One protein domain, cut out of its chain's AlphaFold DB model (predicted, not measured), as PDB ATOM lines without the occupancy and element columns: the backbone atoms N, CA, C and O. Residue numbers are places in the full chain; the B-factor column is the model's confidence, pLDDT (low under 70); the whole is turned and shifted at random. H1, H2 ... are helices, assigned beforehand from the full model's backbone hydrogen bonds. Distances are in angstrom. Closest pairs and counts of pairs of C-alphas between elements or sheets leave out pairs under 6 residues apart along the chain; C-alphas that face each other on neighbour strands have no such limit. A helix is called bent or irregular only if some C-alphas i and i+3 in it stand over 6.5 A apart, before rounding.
ATOM      1  N   GLU A 191     146.427 184.744 168.246       95.38
ATOM      2  CA  GLU A 191     147.566 183.901 168.633       95.38
ATOM      3  C   GLU A 191     147.117 182.606 169.345       95.38
ATOM      4  O   GLU A 191     146.317 182.636 170.281       95.38
ATOM      5  N   GLY A 192     147.622 181.456 168.886       95.88
ATOM      6  CA  GLY A 192     147.308 180.134 169.438       95.88
ATOM      7  C   GLY A 192     145.997 179.500 168.948       95.88
ATOM      8  O   GLY A 192     145.760 178.324 169.227       95.88
ATOM      9  N   ASN A 193     145.121 180.222 168.237       96.94
ATOM     10  CA  ASN A 193     143.817 179.677 167.835       96.94
ATOM     11  C   ASN A 193     143.900 178.686 166.661       96.94
ATOM     12  O   ASN A 193     143.133 177.722 166.627       96.94
ATOM     13  N   LYS A 194     144.872 178.843 165.753       96.88
ATOM     14  CA  LYS A 194     145.143 177.859 164.685       96.88
ATOM     15  C   LYS A 194     145.612 176.531 165.278       96.88
ATOM     16  O   LYS A 194     145.177 175.467 164.849       96.88
ATOM     17  N   GLU A 195     146.443 176.603 166.311       97.12
ATOM     18  CA  GLU A 195     146.993 175.467 167.044       97.12
ATOM     19  C   GLU A 195     145.905 174.752 167.859       97.12
ATOM     20  O   GLU A 195     145.818 173.526 167.797       97.12
ATOM     21  N   LYS A 196     145.015 175.492 168.544       96.38
ATOM     22  CA  LYS A 196     143.812 174.921 169.189       96.38
ATOM     23  C   LYS A 196     142.927 174.187 168.181       96.38
ATOM     24  O   LYS A 196     142.507 173.062 168.447       96.38
ATOM     25  N   LEU A 197     142.650 174.808 167.030       96.38
ATOM     26  CA  LEU A 197     141.784 174.216 166.013       96.38
ATOM     27  C   LEU A 197     142.419 172.965 165.388       96.38
ATOM     28  O   LEU A 197     141.718 171.981 165.183       96.38
ATOM     29  N   LEU A 198     143.733 172.956 165.149       96.06
ATOM     30  CA  LEU A 198     144.466 171.773 164.679       96.06
ATOM     31  C   LEU A 198     144.558 170.651 165.727       96.06
ATOM     32  O   LEU A 198     144.565 169.479 165.357       96.06
ATOM     33  N   ALA A 199     144.616 170.983 167.019       94.81
ATOM     34  CA  ALA A 199     144.652 170.002 168.107       94.81
ATOM     35  C   ALA A 199     143.280 169.368 168.415       94.81
ATOM     36  O   ALA A 199     143.215 168.306 169.037       94.81
ATOM     37  N   CYS A 200     142.179 170.000 167.999       92.19
ATOM     38  CA  CYS A 200     140.825 169.511 168.245       92.19
ATOM     39  C   CYS A 200     140.475 168.308 167.364       92.19
ATOM     40  O   CYS A 200     140.359 168.431 166.146       92.19
ATOM     41  N   ASN A 201     140.190 167.149 167.960       87.69
ATOM     42  CA  ASN A 201     139.668 166.020 167.196       87.69
ATOM     43  C   ASN A 201     138.144 166.141 167.018       87.69
ATOM     44  O   ASN A 201     137.372 165.634 167.832       87.69
ATOM     45  N   ALA A 202     137.716 166.761 165.915       74.44
ATOM     46  CA  ALA A 202     136.304 166.955 165.566       74.44
ATOM     47  C   ALA A 202     135.488 165.648 165.415       74.44
ATOM     48  O   ALA A 202     134.262 165.696 165.362       74.44
ATOM     49  N   GLN A 203     136.136 164.475 165.367       76.62
ATOM     50  CA  GLN A 203     135.456 163.172 165.380       76.62
ATOM     51  C   GLN A 203     135.085 162.701 166.798       76.62
ATOM     52  O   GLN A 203     134.366 161.710 166.942       76.62
ATOM     53  N   HIS A 204     135.615 163.340 167.849       76.81
ATOM     54  CA  HIS A 204     135.484 162.905 169.250       76.81
ATOM     55  C   HIS A 204     135.061 164.029 170.215       76.81
ATOM     56  O   HIS A 204     134.525 163.733 171.281       76.81
ATOM     57  N   THR A 205     135.267 165.299 169.858       88.06
ATOM     58  CA  THR A 205     134.839 166.480 170.627       88.06
ATOM     59  C   THR A 205     134.065 167.450 169.736       88.06
ATOM     60  O   THR A 205     134.407 167.613 168.565       88.06
ATOM     61  N   ASP A 206     133.041 168.115 170.281       90.88
ATOM     62  CA  ASP A 206     132.340 169.196 169.571       90.88
ATOM     63  C   ASP A 206     133.341 170.305 169.222       90.88
ATOM     64  O   ASP A 206     134.039 170.808 170.099       90.88
ATOM     65  N   ILE A 207     133.397 170.700 167.950       94.94
ATOM     66  CA  ILE A 207     134.343 171.700 167.445       94.94
ATOM     67  C   ILE A 207     134.225 173.054 168.165       94.94
ATOM     68  O   ILE A 207     135.180 173.822 168.170       94.94
ATOM     69  N   LEU A 208     133.092 173.351 168.817       95.00
ATOM     70  CA  LEU A 208     132.939 174.560 169.632       95.00
ATOM     71  C   LEU A 208     133.775 174.554 170.923       95.00
ATOM     72  O   LEU A 208     134.007 175.622 171.483       95.00
ATOM     73  N   SER A 209     134.284 173.404 171.388       94.50
ATOM     74  CA  SER A 209     135.112 173.335 172.603       94.50
ATOM     75  C   SER A 209     136.533 173.896 172.429       94.50
ATOM     76  O   SER A 209     137.326 173.837 173.365       94.50
ATOM     77  N   VAL A 210     136.883 174.413 171.243       95.94
ATOM     78  CA  VAL A 210     138.136 175.161 170.998       95.94
ATOM     79  C   VAL A 210     138.054 176.628 171.428       95.94
ATOM     80  O   VAL A 210     139.085 177.290 171.561       95.94
ATOM     81  N   LEU A 211     136.832 177.135 171.603       95.88
ATOM     82  CA  LEU A 211     136.525 178.515 171.967       95.88
ATOM     83  C   LEU A 211     136.706 178.712 173.480       95.88
ATOM     84  O   LEU A 211     136.385 177.809 174.257       95.88
ATOM     85  N   SER A 212     137.198 179.879 173.915       94.94
ATOM     86  CA  SER A 212     137.276 180.192 175.357       94.94
ATOM     87  C   SER A 212     135.884 180.333 175.984       94.94
ATOM     88  O   SER A 212     134.902 180.487 175.265       94.94
ATOM     89  N   ASP A 213     135.772 180.328 177.314       94.00
ATOM     90  CA  ASP A 213     134.475 180.488 177.994       94.00
ATOM     91  C   ASP A 213     133.786 181.824 177.635       94.00
ATOM     92  O   ASP A 213     132.560 181.894 177.540       94.00
ATOM     93  N   GLU A 214     134.558 182.883 177.367       93.00
ATOM     94  CA  GLU A 214     134.052 184.167 176.870       93.00
ATOM     95  C   GLU A 214     133.521 184.070 175.435       93.00
ATOM     96  O   GLU A 214     132.459 184.617 175.139       93.00
ATOM     97  N   GLU A 215     134.232 183.362 174.554       93.00
ATOM     98  CA  GLU A 215     133.842 183.152 173.154       93.00
ATOM     99  C   GLU A 215     132.647 182.186 173.051       93.00
ATOM    100  O   GLU A 215     131.722 182.424 172.278       93.00
ATOM    101  N   GLN A 216     132.598 181.145 173.888       91.56
ATOM    102  CA  GLN A 216     131.440 180.261 174.045       91.56
ATOM    103  C   GLN A 216     130.225 181.033 174.556       91.56
ATOM    104  O   GLN A 216     129.128 180.866 174.025       91.56
ATOM    105  N   LYS A 217     130.405 181.918 175.545       90.44
ATOM    106  CA  LYS A 217     129.337 182.799 176.024       90.44
ATOM    107  C   LYS A 217     128.847 183.733 174.916       90.44
ATOM    108  O   LYS A 217     127.638 183.863 174.749       90.44
ATOM    109  N   GLU A 218     129.754 184.326 174.143       88.94
ATOM    110  CA  GLU A 218     129.416 185.165 172.992       88.94
ATOM    111  C   GLU A 218     128.570 184.403 171.956       88.94
ATOM    112  O   GLU A 218     127.491 184.865 171.588       88.94
ATOM    113  N   ILE A 219     128.984 183.201 171.539       90.25
ATOM    114  CA  ILE A 219     128.185 182.408 170.590       90.25
ATOM    115  C   ILE A 219     126.922 181.788 171.217       90.25
ATOM    116  O   ILE A 219     126.028 181.383 170.479       90.25
ATOM    117  N   SER A 220     126.805 181.716 172.549       87.75
ATOM    118  CA  SER A 220     125.628 181.142 173.230       87.75
ATOM    119  C   SER A 220     124.374 182.022 173.167       87.75
ATOM    120  O   SER A 220     123.272 181.531 173.405       87.75
ATOM    121  N   GLU A 221     124.519 183.304 172.813       89.31
ATOM    122  CA  GLU A 221     123.386 184.196 172.525       89.31
ATOM    123  C   GLU A 221     122.792 183.958 171.119       89.31
ATOM    124  O   GLU A 221     121.717 184.472 170.798       89.31
ATOM    125  N   LEU A 222     123.457 183.156 170.276       88.00
ATOM    126  CA  LEU A 222     122.956 182.760 168.962       88.00
ATOM    127  C   LEU A 222     121.867 181.684 169.044       88.00
ATOM    128  O   LEU A 222     121.752 180.926 170.006       88.00
ATOM    129  N   ARG A 223     121.077 181.555 167.972       86.12
ATOM    130  CA  ARG A 223     120.133 180.439 167.831       86.12
ATOM    131  C   ARG A 223     120.913 179.178 167.453       86.12
ATOM    132  O   ARG A 223     121.904 179.251 166.733       86.12
ATOM    133  N   GLU A 224     120.395 178.009 167.819       85.06
ATOM    134  CA  GLU A 224     120.969 176.694 167.479       85.06
ATOM    135  C   GLU A 224     121.298 176.535 165.975       85.06
ATOM    136  O   GLU A 224     122.346 176.008 165.609       85.06
ATOM    137  N   VAL A 225     120.440 177.079 165.101       81.19
ATOM    138  CA  VAL A 225     120.635 177.108 163.637       81.19
ATOM    139  C   VAL A 225     121.846 177.950 163.218       81.19
ATOM    140  O   VAL A 225     122.518 177.599 162.254       81.19
ATOM    141  N   ASP A 226     122.151 179.031 163.934       88.81
ATOM    142  CA  ASP A 226     123.303 179.888 163.639       88.81
ATOM    143  C   ASP A 226     124.589 179.285 164.234       88.81
ATOM    144  O   ASP A 226     125.631 179.284 163.582       88.81
ATOM    145  N   MET A 227     124.509 178.653 165.416       91.44
ATOM    146  CA  MET A 227     125.613 177.859 165.983       91.44
ATOM    147  C   MET A 227     126.038 176.704 165.060       91.44
ATOM    148  O   MET A 227     127.208 176.322 165.045       91.44
ATOM    149  N   PHE A 228     125.118 176.140 164.268       90.88
ATOM    150  CA  PHE A 228     125.456 175.163 163.228       90.88
ATOM    151  C   PHE A 228     126.347 175.773 162.128       90.88
ATOM    152  O   PHE A 228     127.279 175.116 161.668       90.88
ATOM    153  N   ILE A 229     126.120 177.038 161.748       94.38
ATOM    154  CA  ILE A 229     126.969 177.763 160.786       94.38
ATOM    155  C   ILE A 229     128.379 177.947 161.367       94.38
ATOM    156  O   ILE A 229     129.357 177.682 160.673       94.38
ATOM    157  N   VAL A 230     128.487 178.323 162.649       95.69
ATOM    158  CA  VAL A 230     129.778 178.469 163.353       95.69
ATOM    159  C   VAL A 230     130.549 177.143 163.367       95.69
ATOM    160  O   VAL A 230     131.728 177.115 163.014       95.69
ATOM    161  N   ARG A 231     129.880 176.020 163.677       95.00
ATOM    162  CA  ARG A 231     130.487 174.679 163.583       95.00
ATOM    163  C   ARG A 231     130.974 174.364 162.168       95.00
ATOM    164  O   ARG A 231     132.111 173.932 162.005       95.00
ATOM    165  N   GLY A 232     130.144 174.603 161.150       93.75
ATOM    166  CA  GLY A 232     130.498 174.369 159.746       93.75
ATOM    167  C   GLY A 232     131.696 175.201 159.278       93.75
ATOM    168  O   GLY A 232     132.576 174.678 158.593       93.75
ATOM    169  N   ALA A 233     131.777 176.466 159.695       96.56
ATOM    170  CA  ALA A 233     132.897 177.350 159.391       96.56
ATOM    171  C   ALA A 233     134.204 176.884 160.057       96.56
ATOM    172  O   ALA A 233     135.227 176.786 159.374       96.56
ATOM    173  N   LEU A 234     134.170 176.538 161.352       96.69
ATOM    174  CA  LEU A 234     135.336 176.033 162.089       96.69
ATOM    175  C   LEU A 234     135.841 174.695 161.529       96.69
ATOM    176  O   LEU A 234     137.040 174.554 161.301       96.69
ATOM    177  N   ILE A 235     134.946 173.743 161.233       95.19
ATOM    178  CA  ILE A 235     135.309 172.467 160.586       95.19
ATOM    179  C   ILE A 235     135.967 172.729 159.226       95.19
ATOM    180  O   ILE A 235     137.017 172.165 158.931       95.19
ATOM    181  N   HIS A 236     135.417 173.638 158.416       95.12
ATOM    182  CA  HIS A 236     135.985 173.943 157.104       95.12
ATOM    183  C   HIS A 236     137.398 174.542 157.186       95.12
ATOM    184  O   HIS A 236     138.267 174.150 156.407       95.12
ATOM    185  N   ARG A 237     137.678 175.442 158.145       95.62
ATOM    186  CA  ARG A 237     139.053 175.942 158.337       95.62
ATOM    187  C   ARG A 237     139.976 174.913 158.979       95.62
ATOM    188  O   ARG A 237     141.150 174.891 158.627       95.62
ATOM    189  N   GLN A 238     139.480 174.030 159.847       95.94
ATOM    190  CA  GLN A 238     140.269 172.893 160.329       95.94
ATOM    191  C   GLN A 238     140.712 172.019 159.148       95.94
ATOM    192  O   GLN A 238     141.895 171.713 159.012       95.94
ATOM    193  N   GLU A 239     139.785 171.672 158.254       94.69
ATOM    194  CA  GLU A 239     140.087 170.890 157.056       94.69
ATOM    195  C   GLU A 239     141.057 171.611 156.108       94.69
ATOM    196  O   GLU A 239     141.952 170.982 155.542       94.69
ATOM    197  N   GLN A 240     140.925 172.932 155.971       93.88
ATOM    198  CA  GLN A 240     141.828 173.759 155.176       93.88
ATOM    199  C   GLN A 240     143.249 173.806 155.763       93.88
ATOM    200  O   GLN A 240     144.215 173.645 155.019       93.88
ATOM    201  N   LEU A 241     143.393 173.958 157.085       94.12
ATOM    202  CA  LEU A 241     144.687 173.912 157.784       94.12
ATOM    203  C   LEU A 241     145.335 172.517 157.724       94.12
ATOM    204  O   LEU A 241     146.558 172.411 157.689       94.12
ATOM    205  N   LEU A 242     144.525 171.454 157.669       94.62
ATOM    206  CA  LEU A 242     144.969 170.073 157.438       94.62
ATOM    207  C   LEU A 242     145.220 169.749 155.948       94.62
ATOM    208  O   LEU A 242     145.684 168.655 155.631       94.62
ATOM    209  N   GLY A 243     144.946 170.685 155.033       93.38
ATOM    210  CA  GLY A 243     145.231 170.555 153.602       93.38
ATOM    211  C   GLY A 243     144.272 169.653 152.813       93.38
ATOM    212  O   GLY A 243     144.633 169.205 151.723       93.38
ATOM    213  N   TYR A 244     143.066 169.371 153.319       92.50
ATOM    214  CA  TYR A 244     142.082 168.568 152.586       92.50
ATOM    215  C   TYR A 244     141.593 169.300 151.330       92.50
ATOM    216  O   TYR A 244     141.049 170.400 151.406       92.50
ATOM    217  N   GLU A 245     141.698 168.646 150.168       88.00
ATOM    218  CA  GLU A 245     141.368 169.226 148.856       88.00
ATOM    219  C   GLU A 245     139.947 169.819 148.783       88.00
ATOM    220  O   GLU A 245     139.738 170.855 148.150       88.00
ATOM    221  N   ARG A 246     138.973 169.227 149.493       85.94
ATOM    222  CA  ARG A 246     137.582 169.717 149.524       85.94
ATOM    223  C   ARG A 246     137.411 171.093 150.182       85.94
ATOM    224  O   ARG A 246     136.422 171.769 149.880       85.94
ATOM    225  N   ALA A 247     138.366 171.486 151.028       90.81
ATOM    226  CA  ALA A 247     138.411 172.738 151.778       90.81
ATOM    227  C   ALA A 247     139.466 173.734 151.256       90.81
ATOM    228  O   ALA A 247     139.670 174.789 151.853       90.81
ATOM    229  N   LEU A 248     140.133 173.444 150.133       88.44
ATOM    230  CA  LEU A 248     140.989 174.421 149.456       88.44
ATOM    231  C   LEU A 248     140.149 175.428 148.652       88.44
ATOM    232  O   LEU A 248     139.078 175.102 148.127       88.44
ATOM    233  N   ALA A 249     140.663 176.653 148.518       87.31
ATOM    234  CA  ALA A 249     140.057 177.694 147.692       87.31
ATOM    235  C   ALA A 249     139.885 177.207 146.242       87.31
ATOM    236  O   ALA A 249     140.845 176.812 145.585       87.31
ATOM    237  N   ARG A 250     138.655 177.218 145.723       85.12
ATOM    238  CA  ARG A 250     138.357 176.689 144.379       85.12
ATOM    239  C   ARG A 250     138.766 177.676 143.272       85.12
ATOM    240  O   ARG A 250     138.736 178.882 143.501       85.12
ATOM    241  N   PRO A 251     139.097 177.211 142.055       85.94
ATOM    242  CA  PRO A 251     139.305 178.101 140.914       85.94
ATOM    243  C   PRO A 251     137.986 178.727 140.433       85.94
ATOM    244  O   PRO A 251     136.907 178.149 140.586       85.94
ATOM    245  N   PHE A 252     138.071 179.889 139.781       83.00
ATOM    246  CA  PHE A 252     136.930 180.521 139.109       83.00
ATOM    247  C   PHE A 252     136.396 179.622 137.970       83.00
ATOM    248  O   PHE A 252     137.209 179.067 137.229       83.00
ATOM    249  N   PRO A 253     135.066 179.475 137.781       85.94
ATOM    250  CA  PRO A 253     133.971 180.195 138.449       85.94
ATOM    251  C   PRO A 253     133.501 179.596 139.786       85.94
ATOM    252  O   PRO A 253     132.611 180.160 140.417       85.94
ATOM    253  N   ALA A 254     134.067 178.478 140.249       82.50
ATOM    254  CA  ALA A 254     133.578 177.756 141.427       82.50
ATOM    255  C   ALA A 254     133.835 178.467 142.776       82.50
ATOM    256  O   ALA A 254     133.246 178.067 143.777       82.50
ATOM    257  N   ASN A 255     134.659 179.524 142.810       85.62
ATOM    258  CA  ASN A 255     134.766 180.476 143.929       85.62
ATOM    259  C   ASN A 255     133.990 181.792 143.709       85.62
ATOM    260  O   ASN A 255     134.243 182.777 144.401       85.62
ATOM    261  N   GLY A 256     133.053 181.852 142.759       89.00
ATOM    262  CA  GLY A 256     132.158 183.000 142.623       89.00
ATOM    263  C   GLY A 256     131.208 183.124 143.821       89.00
ATOM    264  O   GLY A 256     130.644 182.125 144.268       89.00
ATOM    265  N   LEU A 257     130.982 184.352 144.309       89.56
ATOM    266  CA  LEU A 257     130.053 184.629 145.419       89.56
ATOM    267  C   LEU A 257     128.658 184.039 145.163       89.56
ATOM    268  O   LEU A 257     128.079 183.428 146.053       89.56
ATOM    269  N   GLU A 258     128.144 184.161 143.937       87.25
ATOM    270  CA  GLU A 258     126.850 183.602 143.528       87.25
ATOM    271  C   GLU A 258     126.776 182.077 143.712       87.25
ATOM    272  O   GLU A 258     125.750 181.559 144.152       87.25
ATOM    273  N   VAL A 259     127.873 181.358 143.444       86.44
ATOM    274  CA  VAL A 259     127.945 179.904 143.641       86.44
ATOM    275  C   VAL A 259     127.823 179.582 145.128       86.44
ATOM    276  O   VAL A 259     126.967 178.781 145.494       86.44
ATOM    277  N   ALA A 260     128.591 180.269 145.984       88.75
ATOM    278  CA  ALA A 260     128.544 180.091 147.436       88.75
ATOM    279  C   ALA A 260     127.195 180.512 148.060       88.75
ATOM    280  O   ALA A 260     126.728 179.881 149.012       88.75
ATOM    281  N   TRP A 261     126.551 181.552 147.514       86.94
ATOM    282  CA  TRP A 261     125.224 182.036 147.919       86.94
ATOM    283  C   TRP A 261     124.138 181.006 147.601       86.94
ATOM    284  O   TRP A 261     123.326 180.664 148.459       86.94
ATOM    285  N   CYS A 262     124.159 180.448 146.388       81.25
ATOM    286  CA  CYS A 262     123.215 179.421 145.955       81.25
ATOM    287  C   CYS A 262     123.441 178.053 146.627       81.25
ATOM    288  O   CYS A 262     122.488 177.281 146.746       81.25
ATOM    289  N   SER A 263     124.660 177.748 147.091       82.75
ATOM    290  CA  SER A 263     124.991 176.514 147.823       82.75
ATOM    291  C   SER A 263     124.943 176.639 149.351       82.75
ATOM    292  O   SER A 263     125.344 175.698 150.033       82.75
ATOM    293  N   TYR A 264     124.462 177.761 149.903       86.00
ATOM    294  CA  TYR A 264     124.393 178.028 151.354       86.00
ATOM    295  C   TYR A 264     125.754 177.972 152.084       86.00
ATOM    296  O   TYR A 264     125.812 177.866 153.308       86.00
ATOM    297  N   SER A 265     126.863 178.095 151.348       90.62
ATOM    298  CA  SER A 265     128.237 177.951 151.851       90.62
ATOM    299  C   SER A 265     129.004 179.278 151.894       90.62
ATOM    300  O   SER A 265     130.233 179.282 151.837       90.62
ATOM    301  N   VAL A 266     128.297 180.414 151.976       93.75
ATOM    302  CA  VAL A 266     128.888 181.772 151.999       93.75
ATOM    303  C   VAL A 266     129.917 181.932 153.122       93.75
ATOM    304  O   VAL A 266     130.946 182.565 152.910       93.75
ATOM    305  N   HIS A 267     129.704 181.275 154.267       94.19
ATOM    306  CA  HIS A 267     130.643 181.271 155.393       94.19
ATOM    307  C   HIS A 267     132.026 180.715 155.021       94.19
ATOM    308  O   HIS A 267     133.013 181.089 155.644       94.19
ATOM    309  N   ASN A 268     132.121 179.883 153.979       93.56
ATOM    310  CA  ASN A 268     133.360 179.280 153.477       93.56
ATOM    311  C   ASN A 268     133.885 179.939 152.189       93.56
ATOM    312  O   ASN A 268     134.896 179.505 151.648       93.56
ATOM    313  N   TRP A 269     133.219 180.974 151.665       91.94
ATOM    314  CA  TRP A 269     133.557 181.569 150.366       91.94
ATOM    315  C   TRP A 269     134.959 182.202 150.331       91.94
ATOM    316  O   TRP A 269     135.721 181.972 149.386       91.94
TER     317      TRP A 269
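AT A GLANCE: This is residues 191 to 269 of the 932 residues of an uncharacterized protein of Sodiomyces alkalinus F11 (UniProt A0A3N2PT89). One long helix, H4, runs through the middle, with three shorter helices, H1, H2 and H3, on one side of it and a loop-rich part with the small helix H5 on the other side. H2 and the end of H1 pack on H4 and H3 comes close to it, while beyond H4 the long link of residues 242 to 256 leads round to H5, and the residues after H5 fold back into the space between H5 and H4. The printed part has 79 residues with five named helices, in the order H1, H2, H3, H4, H5, and no named strand; the class is all helix, with 43 residues in the named helices. It is only just compact, close to loose, with a radius of gyration of the C-alphas of 13.7 A, and its C-alphas span 39 by 28 by 24 A along their three main axes.

HOW THE PARTS SIT: H1, residues 193 to 199, touches H2, residues 207 to 210; their closest C-alphas are those of Lys 196 and Val 210, 6.0 A apart. H1 also touches H4, residues 224 to 241, with the C-alphas of Leu 197 and Gln 238 the closest at 6.0 A. The lines of H1 and H4 are about perpendicular, at 79 degrees, and H4 touches H1 with residues 234 to 241 alone. H2 touches H4 too, and its closest pair is the C-alphas of Ile 207 and Arg 231, 6.2 A apart; here H4 takes part with residues 231 to 235 alone. H3, residues 213 to 220, is close to H2 but not clearly touching, with the C-alphas of Leu 208 and Gln 216 the closest at 7.4 A. H3 is likewise close to H4 but not clearly touching: the closest C-alphas are those of Ile 219 and Met 227, 7.0 A apart. H3 and H4 run opposite ways at a steep tilt of 55 degrees. H1 and H3 are apart. H5, residues 257 to 262, is apart from H1, H2, H3 and H4. In H1, H3 and H5 every pair of O of residue i and N of residue i+4 is within hydrogen-bond range, in H4 13 of 14 are, and H2 is too short for such a pair.

IN THESE COORDINATES: H1 runs 9.7 A from C-alpha 193 at (143.817, 179.677, 167.835) to C-alpha 199. H2 has four residues and is neither bent nor irregular, but only just: C-alphas 207 and 210 are 6.2 A apart. H3 is 10.1 A long from first to last C-alpha. H4, with 18 residues the longest helix, runs 25.8 A from C-alpha 224 at (120.969, 176.694, 167.479) to C-alpha 241 at (144.687, 173.912, 157.784). H5 is 8.6 A long and ends with C-alpha 262 at (123.215, 179.421, 145.955).

THE WHOLE: The two C-alphas farthest apart are those of Asp 213, in H3, and Pro 253, 39.5 A. The first and last printed C-alphas, of Glu 191 and Trp 269, are 23.1 A apart. The centre of H4 lies 2.6 A from the mean of the C-alphas and that of H5 17.0 A from it. The links from H2 to H3 and from H3 to H4 are tight, the link from H1 to H2 is short, and the link from H4 to H5 is long, with 15 residues. The printed part has no cut. The mean pLDDT of the printed part is 90.6, and no printed residue is under 70.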